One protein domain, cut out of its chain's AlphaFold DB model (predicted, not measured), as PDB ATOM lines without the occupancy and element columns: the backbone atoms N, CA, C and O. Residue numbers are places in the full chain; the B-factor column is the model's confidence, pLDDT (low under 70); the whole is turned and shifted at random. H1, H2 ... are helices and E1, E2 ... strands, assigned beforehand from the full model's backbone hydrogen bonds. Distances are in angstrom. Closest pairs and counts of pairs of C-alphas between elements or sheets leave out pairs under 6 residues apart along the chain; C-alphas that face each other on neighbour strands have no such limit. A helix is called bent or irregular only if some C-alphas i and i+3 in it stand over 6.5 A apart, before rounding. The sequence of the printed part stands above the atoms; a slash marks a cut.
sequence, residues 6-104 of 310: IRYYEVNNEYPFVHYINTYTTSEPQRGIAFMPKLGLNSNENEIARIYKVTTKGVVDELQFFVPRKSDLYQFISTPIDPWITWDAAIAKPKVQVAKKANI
ATOM      1  N   ILE A   6     162.382 142.292 161.766       92.00
ATOM      2  CA  ILE A   6     161.945 142.391 160.368       92.00
ATOM      3  C   ILE A   6     162.388 143.758 159.844       92.00
ATOM      4  O   ILE A   6     161.876 144.788 160.285       92.00
ATOM      5  N   ARG A   7     163.359 143.765 158.928       93.75
ATOM      6  CA  ARG A   7     163.863 144.972 158.252       93.75
ATOM      7  C   ARG A   7     163.082 145.200 156.964       93.75
ATOM      8  O   ARG A   7     162.787 144.233 156.265       93.75
ATOM      9  N   TYR A   8     162.773 146.451 156.644       92.56
ATOM     10  CA  TYR A   8     162.092 146.813 155.403       92.56
ATOM     11  C   TYR A   8     162.787 147.987 154.710       92.56
ATOM     12  O   TYR A   8     163.347 148.881 155.350       92.56
ATOM     13  N   TYR A   9     162.774 147.924 153.381       94.31
ATOM     14  CA  TYR A   9     163.551 148.767 152.483       94.31
ATOM     15  C   TYR A   9     162.656 149.255 151.341       94.31
ATOM     16  O   TYR A   9     161.757 148.531 150.909       94.31
ATOM     17  N   GLU A  10     162.920 150.459 150.848       92.25
ATOM     18  CA  GLU A  10     162.324 151.013 149.634       92.25
ATOM     19  C   GLU A  10     163.271 150.747 148.458       92.25
ATOM     20  O   GLU A  10     164.480 150.950 148.583       92.25
ATOM     21  N   VAL A  11     162.740 150.270 147.331       91.75
ATOM     22  CA  VAL A  11     163.531 149.987 146.124       91.75
ATOM     23  C   VAL A  11     163.111 150.968 145.038       91.75
ATOM     24  O   VAL A  11     161.999 150.877 144.524       91.75
ATOM     25  N   ASN A  12     164.011 151.893 144.714       91.81
ATOM     26  CA  ASN A  12     163.809 152.987 143.766       91.81
ATOM     27  C   ASN A  12     164.849 152.935 142.640       91.81
ATOM     28  O   ASN A  12     165.889 152.292 142.761       91.81
ATOM     29  N   ASN A  13     164.587 153.657 141.549       92.00
ATOM     30  CA  ASN A  13     165.466 153.708 140.371       92.00
ATOM     31  C   ASN A  13     166.659 154.679 140.523       92.00
ATOM     32  O   ASN A  13     167.437 154.844 139.588       92.00
ATOM     33  N   GLU A  14     166.799 155.332 141.678       90.62
ATOM     34  CA  GLU A  14     167.876 156.271 142.006       90.62
ATOM     35  C   GLU A  14     168.891 155.606 142.947       90.62
ATOM     36  O   GLU A  14     168.497 154.943 143.906       90.62
ATOM     37  N   TYR A  15     170.190 155.773 142.681       87.44
ATOM     38  CA  TYR A  15     171.279 155.238 143.508       87.44
ATOM     39  C   TYR A  15     171.209 155.796 144.948       87.44
ATOM     40  O   TYR A  15     171.081 157.010 145.092       87.44
ATOM     41  N   PRO A  16     171.334 154.980 146.021       90.06
ATOM     42  CA  PRO A  16     171.846 153.599 146.093       90.06
ATOM     43  C   PRO A  16     170.838 152.474 145.774       90.06
ATOM     44  O   PRO A  16     171.093 151.313 146.092       90.06
ATOM     45  N   PHE A  17     169.704 152.794 145.148       91.38
ATOM     46  CA  PHE A  17     168.586 151.916 144.768       91.38
ATOM     47  C   PHE A  17     167.798 151.342 145.950       91.38
ATOM     48  O   PHE A  17     166.573 151.458 145.984       91.38
ATOM     49  N   VAL A  18     168.474 150.764 146.945       94.75
ATOM     50  CA  VAL A  18     167.860 150.130 148.120       94.75
ATOM     51  C   VAL A  18     168.032 151.019 149.351       94.75
ATOM     52  O   VAL A  18     169.106 151.095 149.948       94.75
ATOM     53  N   HIS A  19     166.948 151.667 149.761       92.06
ATOM     54  CA  HIS A  19     166.918 152.613 150.871       92.06
ATOM     55  C   HIS A  19     166.378 151.918 152.123       92.06
ATOM     56  O   HIS A  19     165.285 151.358 152.108       92.06
ATOM     57  N   TYR A  20     167.130 151.927 153.224       93.31
ATOM     58  CA  TYR A  20     166.635 151.395 154.496       93.31
ATOM     59  C   TYR A  20     165.553 152.313 155.070       93.31
ATOM     60  O   TYR A  20     165.815 153.489 155.312       93.31
ATOM     61  N   ILE A  21     164.360 151.762 155.320       91.44
ATOM     62  CA  ILE A  21     163.265 152.501 155.954       91.44
ATOM     63  C   ILE A  21     163.400 152.370 157.474       91.44
ATOM     64  O   ILE A  21     163.717 153.335 158.165       91.44
ATOM     65  N   ASN A  22     163.142 151.171 158.010       92.19
ATOM     66  CA  ASN A  22     163.137 150.906 159.450       92.19
ATOM     67  C   ASN A  22     163.183 149.382 159.738       92.19
ATOM     68  O   ASN A  22     163.101 148.543 158.835       92.19
ATOM     69  N   THR A  23     163.306 149.012 161.015       92.56
ATOM     70  CA  THR A  23     163.276 147.635 161.519       92.56
ATOM     71  C   THR A  23     162.208 147.498 162.598       92.56
ATOM     72  O   THR A  23     162.287 148.138 163.644       92.56
ATOM     73  N   TYR A  24     161.246 146.598 162.401       90.12
ATOM     74  CA  TYR A  24     160.345 146.171 163.472       90.12
ATOM     75  C   TYR A  24     161.024 145.081 164.312       90.12
ATOM     76  O   TYR A  24     161.413 144.042 163.776       90.12
ATOM     77  N   THR A  25     161.171 145.301 165.618       90.56
ATOM     78  CA  THR A  25     161.813 144.360 166.550       90.56
ATOM     79  C   THR A  25     160.818 143.778 167.554       90.56
ATOM     80  O   THR A  25     159.801 144.377 167.901       90.56
ATOM     81  N   THR A  26     161.104 142.563 168.019       87.56
ATOM     82  CA  THR A  26     160.283 141.806 168.974       87.56
ATOM     83  C   THR A  26     161.166 141.025 169.940       87.56
ATOM     84  O   THR A  26     162.282 140.650 169.597       87.56
ATOM     85  N   SER A  27     160.663 140.747 171.141       87.44
ATOM     86  CA  SER A  27     161.339 139.896 172.128       87.44
ATOM     87  C   SER A  27     161.341 138.411 171.750       87.44
ATOM     88  O   SER A  27     162.228 137.675 172.175       87.44
ATOM     89  N   GLU A  28     160.359 137.953 170.969       88.69
ATOM     90  CA  GLU A  28     160.163 136.532 170.675       88.69
ATOM     91  C   GLU A  28     160.587 136.182 169.235       88.69
ATOM     92  O   GLU A  28     160.199 136.877 168.289       88.69
ATOM     93  N   PRO A  29     161.388 135.120 169.029       91.00
ATOM     94  CA  PRO A  29     161.910 134.767 167.713       91.00
ATOM     95  C   PRO A  29     160.833 134.140 166.820       91.00
ATOM     96  O   PRO A  29     159.979 133.375 167.280       91.00
ATOM     97  N   GLN A  30     160.882 134.442 165.523       90.56
ATOM     98  CA  GLN A  30     159.927 133.915 164.547       90.56
ATOM     99  C   GLN A  30     160.157 132.427 164.244       90.56
ATOM    100  O   GLN A  30     161.289 131.954 164.119       90.56
ATOM    101  N   ARG A  31     159.052 131.689 164.110       92.00
ATOM    102  CA  ARG A  31     158.988 130.309 163.603       92.00
ATOM    103  C   ARG A  31     158.604 130.247 162.128       92.00
ATOM    104  O   ARG A  31     159.011 129.315 161.446       92.00
ATOM    105  N   GLY A  32     157.837 131.225 161.658       91.06
ATOM    106  CA  GLY A  32     157.382 131.347 160.279       91.06
ATOM    107  C   GLY A  32     156.749 132.714 160.037       91.06
ATOM    108  O   GLY A  32     156.400 133.419 160.986       91.06
ATOM    109  N   ILE A  33     156.620 133.078 158.766       92.94
ATOM    110  CA  ILE A  33     156.018 134.323 158.289       92.94
ATOM    111  C   ILE A  33     155.087 133.977 157.124       92.94
ATOM    112  O   ILE A  33     155.464 133.199 156.249       92.94
ATOM    113  N   ALA A  34     153.903 134.585 157.097       93.31
ATOM    114  CA  ALA A  34     153.031 134.636 155.928       93.31
ATOM    115  C   ALA A  34     152.623 136.089 155.643       93.31
ATOM    116  O   ALA A  34     152.478 136.890 156.567       93.31
ATOM    117  N   PHE A  35     152.427 136.427 154.370       92.81
ATOM    118  CA  PHE A  35     151.975 137.750 153.933       92.81
ATOM    119  C   PHE A  35     150.501 137.696 153.535       92.81
ATOM    120  O   PHE A  35     150.072 136.748 152.877       92.81
ATOM    121  N   MET A  36     149.734 138.725 153.892       93.25
ATOM    122  CA  MET A  36     148.389 138.918 153.346       93.25
ATOM    123  C   MET A  36     148.487 139.353 151.871       93.25
ATOM    124  O   MET A  36     149.239 140.292 151.577       93.25
ATOM    125  N   PRO A  37     147.733 138.741 150.938       91.69
ATOM    126  CA  PRO A  37     147.602 139.247 149.573       91.69
ATOM    127  C   PRO A  37     147.092 140.692 149.557       91.69
ATOM    128  O   PRO A  37     146.302 141.084 150.412       91.69
ATOM    129  N   LYS A  38     147.488 141.486 148.556       85.94
ATOM    130  CA  LYS A  38     147.153 142.922 148.481       85.94
ATOM    131  C   LYS A  38     145.643 143.214 148.515       85.94
ATOM    132  O   LYS A  38     145.250 144.240 149.055       85.94
ATOM    133  N   LEU A  39     144.812 142.293 148.018       86.12
ATOM    134  CA  LEU A  39     143.343 142.377 148.057       86.12
ATOM    135  C   LEU A  39     142.738 142.197 149.466       86.12
ATOM    136  O   LEU A  39     141.584 142.549 149.678       86.12
ATOM    137  N   GLY A  40     143.492 141.644 150.423       85.00
ATOM    138  CA  GLY A  40     143.070 141.443 151.817       85.00
ATOM    139  C   GLY A  40     143.492 142.565 152.775       85.00
ATOM    140  O   GLY A  40     143.406 142.386 153.990       85.00
ATOM    141  N   LEU A  41     143.993 143.689 152.252       88.19
ATOM    142  CA  LEU A  41     144.455 144.841 153.033       88.19
ATOM    143  C   LEU A  41     143.377 145.926 153.137       88.19
ATOM    144  O   LEU A  41     142.586 146.127 152.216       88.19
ATOM    145  N   ASN A  42     143.366 146.666 154.246       86.06
ATOM    146  CA  ASN A  42     142.403 147.741 154.467       86.06
ATOM    147  C   ASN A  42     142.890 149.077 153.871       86.06
ATOM    148  O   ASN A  42     143.546 149.874 154.551       86.06
ATOM    149  N   SER A  43     142.513 149.357 152.616       82.69
ATOM    150  CA  SER A  43     142.807 150.635 151.940       82.69
ATOM    151  C   SER A  43     142.364 151.864 152.744       82.69
ATOM    152  O   SER A  43     143.053 152.880 152.710       82.69
ATOM    153  N   ASN A  44     141.261 151.775 153.497       82.88
ATOM    154  CA  ASN A  44     140.702 152.904 154.254       82.88
ATOM    155  C   ASN A  44     141.604 153.340 155.420       82.88
ATOM    156  O   ASN A  44     141.539 154.482 155.857       82.88
ATOM    157  N   GLU A  45     142.458 152.446 155.924       83.19
ATOM    158  CA  GLU A  45     143.438 152.763 156.970       83.19
ATOM    159  C   GLU A  45     144.831 153.094 156.407       83.19
ATOM    160  O   GLU A  45     145.763 153.323 157.174       83.19
ATOM    161  N   ASN A  46     144.994 153.140 155.076       85.00
ATOM    162  CA  ASN A  46     146.292 153.225 154.394       85.00
ATOM    163  C   ASN A  46     147.247 152.059 154.751       85.00
ATOM    164  O   ASN A  46     148.467 152.237 154.861       85.00
ATOM    165  N   GLU A  47     146.696 150.853 154.929       88.56
ATOM    166  CA  GLU A  47     147.472 149.624 155.117       88.56
ATOM    167  C   GLU A  47     148.129 149.195 153.795       88.56
ATOM    168  O   GLU A  47     147.442 148.919 152.810       88.56
ATOM    169  N   ILE A  48     149.464 149.112 153.761       88.69
ATOM    170  CA  ILE A  48     150.211 148.733 152.545       88.69
ATOM    171  C   ILE A  48     150.728 147.291 152.563       88.69
ATOM    172  O   ILE A  48     151.058 146.742 151.505       88.69
ATOM    173  N   ALA A  49     150.810 146.674 153.741       91.50
ATOM    174  CA  ALA A  49     151.166 145.272 153.925       91.50
ATOM    175  C   ALA A  49     150.663 144.764 155.282       91.50
ATOM    176  O   ALA A  49     150.547 145.525 156.242       91.50
ATOM    177  N   ARG A  50     150.441 143.453 155.373       92.50
ATOM    178  CA  ARG A  50     150.142 142.760 156.626       92.50
ATOM    179  C   ARG A  50     150.914 141.454 156.675       92.50
ATOM    180  O   ARG A  50     150.946 140.717 155.687       92.50
ATOM    181  N   ILE A  51     151.552 141.193 157.810       93.44
ATOM    182  CA  ILE A  51     152.408 140.028 158.028       93.44
ATOM    183  C   ILE A  51     151.885 139.250 159.232       93.44
ATOM    184  O   ILE A  51     151.791 139.780 160.337       93.44
ATOM    185  N   TYR A  52     151.593 137.973 159.019       93.44
ATOM    186  CA  TYR A  52     151.285 137.015 160.069       93.44
ATOM    187  C   TYR A  52     152.584 136.339 160.509       93.44
ATOM    188  O   TYR A  52     153.117 135.471 159.811       93.44
ATOM    189  N   LYS A  53     153.117 136.758 161.660       90.88
ATOM    190  CA  LYS A  53     154.304 136.154 162.274       90.88
ATOM    191  C   LYS A  53     153.868 135.025 163.202       90.88
ATOM    192  O   LYS A  53     153.143 135.252 164.164       90.88
ATOM    193  N   VAL A  54     154.354 133.814 162.951       92.44
ATOM    194  CA  VAL A  54     154.201 132.689 163.881       92.44
ATOM    195  C   VAL A  54     155.328 132.755 164.906       92.44
ATOM    196  O   VAL A  54     156.507 132.738 164.543       92.44
ATOM    197  N   THR A  55     154.975 132.807 166.185       88.44
ATOM    198  CA  THR A  55     155.909 132.944 167.310       88.44
ATOM    199  C   THR A  55     156.127 131.590 168.010       88.44
ATOM    200  O   THR A  55     155.328 130.662 167.870       88.44
ATOM    201  N   THR A  56     157.232 131.412 168.747       86.62
ATOM    202  CA  THR A  56     157.621 130.124 169.379       86.62
ATOM    203  C   THR A  56     156.564 129.491 170.282       86.62
ATOM    204  O   THR A  56     156.570 128.271 170.425       86.62
ATOM    205  N   LYS A  57     155.661 130.293 170.855       84.81
ATOM    206  CA  LYS A  57     154.532 129.860 171.695       84.81
ATOM    207  C   LYS A  57     153.343 129.273 170.912       84.81
ATOM    208  O   LYS A  57     152.342 128.926 171.525       84.81
ATOM    209  N   GLY A  58     153.411 129.212 169.578       84.62
ATOM    210  CA  GLY A  58     152.285 128.811 168.721       84.62
ATOM    211  C   GLY A  58     151.234 129.909 168.507       84.62
ATOM    212  O   GLY A  58     150.219 129.666 167.864       84.62
ATOM    213  N   VAL A  59     151.477 131.116 169.024       88.19
ATOM    214  CA  VAL A  59     150.653 132.309 168.779       88.19
ATOM    215  C   VAL A  59     151.021 132.911 167.421       88.19
ATOM    216  O   VAL A  59     152.189 132.882 167.021       88.19
ATOM    217  N   VAL A  60     150.025 133.462 166.724       90.38
ATOM    218  CA  VAL A  60     150.211 134.253 165.504       90.38
ATOM    219  C   VAL A  60     150.033 135.730 165.847       90.38
ATOM    220  O   VAL A  60     148.944 136.143 166.244       90.38
ATOM    221  N   ASP A  61     151.101 136.505 165.688       89.75
ATOM    222  CA  ASP A  61     151.102 137.961 165.790       89.75
ATOM    223  C   ASP A  61     150.722 138.566 164.425       89.75
ATOM    224  O   ASP A  61     151.369 138.280 163.412       89.75
ATOM    225  N   GLU A  62     149.694 139.418 164.381       91.31
ATOM    226  CA  GLU A  62     149.330 140.187 163.180       91.31
ATOM    227  C   GLU A  62     150.016 141.557 163.178       91.31
ATOM    228  O   GLU A  62     149.630 142.454 163.931       91.31
ATOM    229  N   LEU A  63     151.023 141.718 162.315       90.94
ATOM    230  CA  LEU A  63     151.717 142.981 162.074       90.94
ATOM    231  C   LEU A  63     151.042 143.702 160.902       90.94
ATOM    232  O   LEU A  63     151.092 143.223 159.768       90.94
ATOM    233  N   GLN A  64     150.465 144.869 161.159       90.75
ATOM    234  CA  GLN A  64     149.818 145.704 160.142       90.75
ATOM    235  C   GLN A  64     150.708 146.921 159.841       90.75
ATOM    236  O   GLN A  64     151.093 147.634 160.771       90.75
ATOM    237  N   PHE A  65     151.061 147.145 158.573       89.88
ATOM    238  CA  PHE A  65     152.015 148.173 158.139       89.88
ATOM    239  C   PHE A  65     151.291 149.332 157.444       89.88
ATOM    240  O   PHE A  65     150.728 149.160 156.359       89.88
ATOM    241  N   PHE A  66     151.343 150.520 158.051       88.19
ATOM    242  CA  PHE A  66     150.576 151.695 157.622       88.19
ATOM    243  C   PHE A  66     151.463 152.855 157.175       88.19
ATOM    244  O   PHE A  66     152.426 153.216 157.861       88.19
ATOM    245  N   VAL A  67     151.072 153.506 156.076       85.94
ATOM    246  CA  VAL A  67     151.615 154.814 155.686       85.94
ATOM    247  C   VAL A  67     150.686 155.899 156.243       85.94
ATOM    248  O   VAL A  67     149.562 156.015 155.758       85.94
ATOM    249  N   PRO A  68     151.099 156.708 157.236       84.12
ATOM    250  CA  PRO A  68     150.263 157.788 157.746       84.12
ATOM    251  C   PRO A  68     150.121 158.881 156.680       84.12
ATOM    252  O   PRO A  68     151.113 159.443 156.212       84.12
ATOM    253  N   ARG A  69     148.883 159.196 156.294       80.38
ATOM    254  CA  ARG A  69     148.563 160.232 155.299       80.38
ATOM    255  C   ARG A  69     147.624 161.279 155.893       80.38
ATOM    256  O   ARG A  69     146.960 161.033 156.891       80.38
ATOM    257  N   LYS A  70     147.592 162.462 155.272       72.69
ATOM    258  CA  LYS A  70     146.702 163.583 155.637       72.69
ATOM    259  C   LYS A  70     145.397 163.609 154.827       72.69
ATOM    260  O   LYS A  70     144.684 164.606 154.866       72.69
ATOM    261  N   SER A  71     145.128 162.576 154.033       66.38
ATOM    262  CA  SER A  71     143.987 162.517 153.123       66.38
ATOM    263  C   SER A  71     143.345 161.135 153.133       66.38
ATOM    264  O   SER A  71     144.002 160.134 152.855       66.38
ATOM    265  N   ASP A  72     142.035 161.114 153.369       61.22
ATOM    266  CA  ASP A  72     141.189 159.910 153.349       61.22
ATOM    267  C   ASP A  72     140.725 159.544 151.922       61.22
ATOM    268  O   ASP A  72     139.835 158.722 151.714       61.22
ATOM    269  N   LEU A  73     141.314 160.188 150.906       63.03
ATOM    270  CA  LEU A  73     141.042 159.928 149.496       63.03
ATOM    271  C   LEU A  73     141.646 158.581 149.095       63.03
ATOM    272  O   LEU A  73     142.866 158.414 149.134       63.03
ATOM    273  N   TYR A  74     140.789 157.653 148.663       58.19
ATOM    274  CA  TYR A  74     141.180 156.330 148.182       58.19
ATOM    275  C   TYR A  74     142.283 156.419 147.118       58.19
ATOM    276  O   TYR A  74     142.114 157.067 146.083       58.19
ATOM    277  N   GLN A  75     143.403 155.735 147.360       58.84
ATOM    278  CA  GLN A  75     144.504 155.630 146.407       58.84
ATOM    279  C   GLN A  75     144.609 154.189 145.921       58.84
ATOM    280  O   GLN A  75     144.874 153.275 146.702       58.84
ATOM    281  N   PHE A  76     144.409 153.991 144.618       51.97
ATOM    282  CA  PHE A  76     144.584 152.692 143.984       51.97
ATOM    283  C   PHE A  76     146.071 152.317 144.003       51.97
ATOM    284  O   PHE A  76     146.868 152.841 143.223       51.97
ATOM    285  N   ILE A  77     146.454 151.416 144.911       54.47
ATOM    286  CA  ILE A  77     147.776 150.788 144.889       54.47
ATOM    287  C   ILE A  77     147.804 149.893 143.652       54.47
ATOM    288  O   ILE A  77     147.226 148.809 143.659       54.47
ATOM    289  N   SER A  78     148.456 150.372 142.591       48.25
ATOM    290  CA  SER A  78     148.543 149.664 141.316       48.25
ATOM    291  C   SER A  78     149.332 148.367 141.475       48.25
ATOM    292  O   SER A  78     150.563 148.350 141.450       48.25
ATOM    293  N   THR A  79     148.609 147.271 141.667       55.97
ATOM    294  CA  THR A  79     149.117 145.913 141.485       55.97
ATOM    295  C   THR A  79     148.797 145.461 140.062       55.97
ATOM    296  O   THR A  79     147.666 145.690 139.625       55.97
ATOM    297  N   PRO A  80     149.712 144.779 139.348       49.19
ATOM    298  CA  PRO A  80     149.345 144.077 138.123       49.19
ATOM    299  C   PRO A  80     148.232 143.075 138.455       49.19
ATOM    300  O   PRO A  80     148.376 142.252 139.359       49.19
ATOM    301  N   ILE A  81     147.087 143.208 137.784       53.38
ATOM    302  CA  ILE A  81     145.920 142.361 138.026       53.38
ATOM    303  C   ILE A  81     146.093 141.091 137.195       53.38
ATOM    304  O   ILE A  81     145.753 141.073 136.013       53.38
ATOM    305  N   ASP A  82     146.603 140.029 137.818       51.88
ATOM    306  CA  ASP A  82     146.524 138.691 137.234       51.88
ATOM    307  C   ASP A  82     145.041 138.293 137.097       51.88
ATOM    308  O   ASP A  82     144.316 138.284 138.100       51.88
ATOM    309  N   PRO A  83     144.551 137.935 135.893       50.12
ATOM    310  CA  PRO A  83     143.120 137.755 135.615       50.12
ATOM    311  C   PRO A  83     142.507 136.464 136.200       50.12
ATOM    312  O   PRO A  83     141.441 136.032 135.770       50.12
ATOM    313  N   TRP A  84     143.169 135.842 137.180       46.12
ATOM    314  CA  TRP A  84     142.842 134.521 137.732       46.12
ATOM    315  C   TRP A  84     142.401 134.542 139.205       46.12
ATOM    316  O   TRP A  84     142.132 133.486 139.777       46.12
ATOM    317  N   ILE A  85     142.330 135.714 139.847       55.25
ATOM    318  CA  ILE A  85     142.031 135.813 141.284       55.25
ATOM    319  C   ILE A  85     140.516 135.898 141.530       55.25
ATOM    320  O   ILE A  85     139.872 136.900 141.226       55.25
ATOM    321  N   THR A  86     139.943 134.845 142.119       45.56
ATOM    322  CA  THR A  86     138.529 134.798 142.529       45.56
ATOM    323  C   THR A  86     138.292 135.582 143.827       45.56
ATOM    324  O   THR A  86     139.046 135.454 144.789       45.56
ATOM    325  N   TRP A  87     137.211 136.363 143.884       45.59
ATOM    326  CA  TRP A  87     136.937 137.359 144.938       45.59
ATOM    327  C   TRP A  87     136.477 136.810 146.309       45.59
ATOM    328  O   TRP A  87     136.183 137.589 147.212       45.59
ATOM    329  N   ASP A  88     136.411 135.490 146.491       39.69
ATOM    330  CA  ASP A  88     135.616 134.846 147.555       39.69
ATOM    331  C   ASP A  88     136.355 134.652 148.905       39.69
ATOM    332  O   ASP A  88     135.791 134.201 149.899       39.69
ATOM    333  N   ALA A  89     137.639 135.015 148.989       46.22
ATOM    334  CA  ALA A  89     138.477 134.760 150.171       46.22
ATOM    335  C   ALA A  89     138.315 135.775 151.331       46.22
ATOM    336  O   ALA A  89     138.970 135.642 152.366       46.22
ATOM    337  N   ALA A  90     137.484 136.812 151.176       46.41
ATOM    338  CA  ALA A  90     137.515 138.006 152.032       46.41
ATOM    339  C   ALA A  90     136.729 137.915 153.361       46.41
ATOM    340  O   ALA A  90     136.854 138.812 154.196       46.41
ATOM    341  N   ILE A  91     135.918 136.870 153.588       44.97
ATOM    342  CA  ILE A  91     134.997 136.786 154.747       44.97
ATOM    343  C   ILE A  91     135.357 135.635 155.705       44.97
ATOM    344  O   ILE A  91     134.508 134.892 156.193       44.97
ATOM    345  N   ALA A  92     136.639 135.538 156.056       36.53
ATOM    346  CA  ALA A  92     137.078 134.843 157.262       36.53
ATOM    347  C   ALA A  92     137.573 135.867 158.293       36.53
ATOM    348  O   ALA A  92     138.493 136.635 158.024       36.53
ATOM    349  N   LYS A  93     136.997 135.856 159.503       48.03
ATOM    350  CA  LYS A  93     137.561 136.535 160.683       48.03
ATOM    351  C   LYS A  93     138.306 135.496 161.531       48.03
ATOM    352  O   LYS A  93     137.698 134.931 162.444       48.03
ATOM    353  N   PRO A  94     139.581 135.174 161.234       43.47
ATOM    354  CA  PRO A  94     140.348 134.277 162.086       43.47
ATOM    355  C   PRO A  94     140.514 134.906 163.478       43.47
ATOM    356  O   PRO A  94     140.614 136.126 163.614       43.47
ATOM    357  N   LYS A  95     140.549 134.080 164.531       42.16
ATOM    358  CA  LYS A  95     140.784 134.535 165.914       42.16
ATOM    359  C   LYS A  95     142.267 134.866 166.129       42.16
ATOM    360  O   LYS A  95     142.965 134.157 166.849       42.16
ATOM    361  N   VAL A  96     142.741 135.921 165.475       50.34
ATOM    362  CA  VAL A  96     144.114 136.425 165.591       50.34
ATOM    363  C   VAL A  96     144.158 137.550 166.621       50.34
ATOM    364  O   VAL A  96     143.226 138.347 166.737       50.34
ATOM    365  N   GLN A  97     145.239 137.609 167.394       43.56
ATOM    366  CA  GLN A  97     145.501 138.739 168.278       43.56
ATOM    367  C   GLN A  97     146.131 139.856 167.438       43.56
ATOM    368  O   GLN A  97     147.219 139.682 166.892       43.56
ATOM    369  N   VAL A  98     145.432 140.990 167.305       44.69
ATOM    370  CA  VAL A  98     145.893 142.149 166.519       44.69
ATOM    371  C   VAL A  98     147.079 142.800 167.237       44.69
ATOM    372  O   VAL A  98     146.929 143.655 168.113       44.69
ATOM    373  N   ALA A  99     148.278 142.327 166.908       46.44
ATOM    374  CA  ALA A  99     149.483 142.492 167.707       46.44
ATOM    375  C   ALA A  99     150.363 143.638 167.183       46.44
ATOM    376  O   ALA A  99     151.476 143.421 166.705       46.44
ATOM    377  N   LYS A 100     149.880 144.864 167.432       57.00
ATOM    378  CA  LYS A 100     150.512 146.179 167.173       57.00
ATOM    379  C   LYS A 100     150.404 146.668 165.721       57.00
ATOM    380  O   LYS A 100     150.786 145.997 164.768       57.00
ATOM    381  N   LYS A 101     149.969 147.926 165.581       52.75
ATOM    382  CA  LYS A 101     150.036 148.690 164.329       52.75
ATOM    383  C   LYS A 101     151.444 149.263 164.154       52.75
ATOM    384  O   LYS A 101     151.906 150.014 165.014       52.75
ATOM    385  N   ALA A 102     152.116 148.929 163.057       57.28
ATOM    386  CA  ALA A 102     153.427 149.464 162.706       57.28
ATOM    387  C   ALA A 102     153.261 150.703 161.811       57.28
ATOM    388  O   ALA A 102     152.916 150.601 160.632       57.28
ATOM    389  N   ASN A 103     153.499 151.888 162.380       57.81
ATOM    390  CA  ASN A 103     153.577 153.132 161.616       57.81
ATOM    391  C   ASN A 103     154.963 153.235 160.961       57.81
ATOM    392  O   ASN A 103     155.978 153.282 161.655       57.81
ATOM    393  N   ILE A 104     154.989 153.269 159.630       58.69
ATOM    394  CA  ILE A 104     156.211 153.185 158.819       58.69
ATOM    395  C   ILE A 104     157.019 154.496 158.844       58.69
ATOM    396  O   ILE A 104     158.237 154.463 158.702       58.69
TER     397      ILE A 104
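Overview. This is residues 6 to 104 of the 310 residues of an uncharacterized protein of Gongylonema pulchrum (UniProt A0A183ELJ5). A small, strongly twisted sheet of four strands, E3 to E6, forms the core, with the hairpin of E1 and E2 set off to one side of it and hardly joined to it. On another side, residues 67 to 100 swing away from the sheet in one wide, loose loop, with the short H1 at its far part, and come back to add E6 beside E5. The printed part has 99 residues with six named strands and one named helix, in the order E1, E2, E3, E4, E5, H1, E6; the larger sheet runs E3, E4, E5, E6 and is mixed, and E1 and E2 are antiparallel. The class is mostly strand, with under half of the residues in named elements. The whole is only just loose, close to compact, with a radius of gyration of the C-alphas of 15.3 A and spans of 40 by 38 by 29 A.

Arrangement. E1, residues 6 to 11, and E2, residues 18 to 25, form an antiparallel hairpin at 161 degrees, with N 6 and O 24 within hydrogen-bond range at 2.8 A. E2 bends by 52 degrees at residue 21. E3, residues 30 to 35, is apart from E1 and E2. E3 and E4, residues 47 to 55, form a hairpin, with N 31 and O 54 at 2.8 A. E4 and E5, residues 60 to 66, form another, with N 61 and O 53 at 2.8 A. E3, E4 and E5 are a meander, each strand the antiparallel neighbour of the one before. H1, residues 87 to 90, is not on this sheet. H1 is irregular, with C-alphas 87 and 90 7.1 A apart; it is too short for an O i to N i+4 pair, and its one O i to N i+3 pair is not within range. E6, residues 101 to 103, is parallel to E5 at 32 degrees, with N 102 and O 64 at 2.8 A. E5, H1 and E6 make a strand-helix-strand unit, two parallel neighbour strands with a helix between, and its crossover is right-handed. The closest C-alphas of E2 and E6, those of Tyr 24 and Ala 102, are 7.7 A apart.

Along the chain. E1 begins at C-alpha 6, (161.945, 142.391, 160.368), and is 16.2 A long; E2 is 20.2 A and E3 13.8 A. E4, 22.3 A, begins at C-alpha 47, (147.472, 149.624, 155.117), and E5 is 19.1 A long. H1 is 7.1 A long, and E6, 6.3 A, ends at C-alpha 103, (153.577, 153.132, 161.616).

Size, cuts and confidence. The two C-alphas farthest apart, those of Tyr 15 and Lys 95, are 43.1 A apart. The printed part has no cut; the links E3 to E4 and E5 to H1 are long, with 11 and 20 residues. The mean pLDDT of the printed part is 76.2, and residues 71 to 104 are under 70.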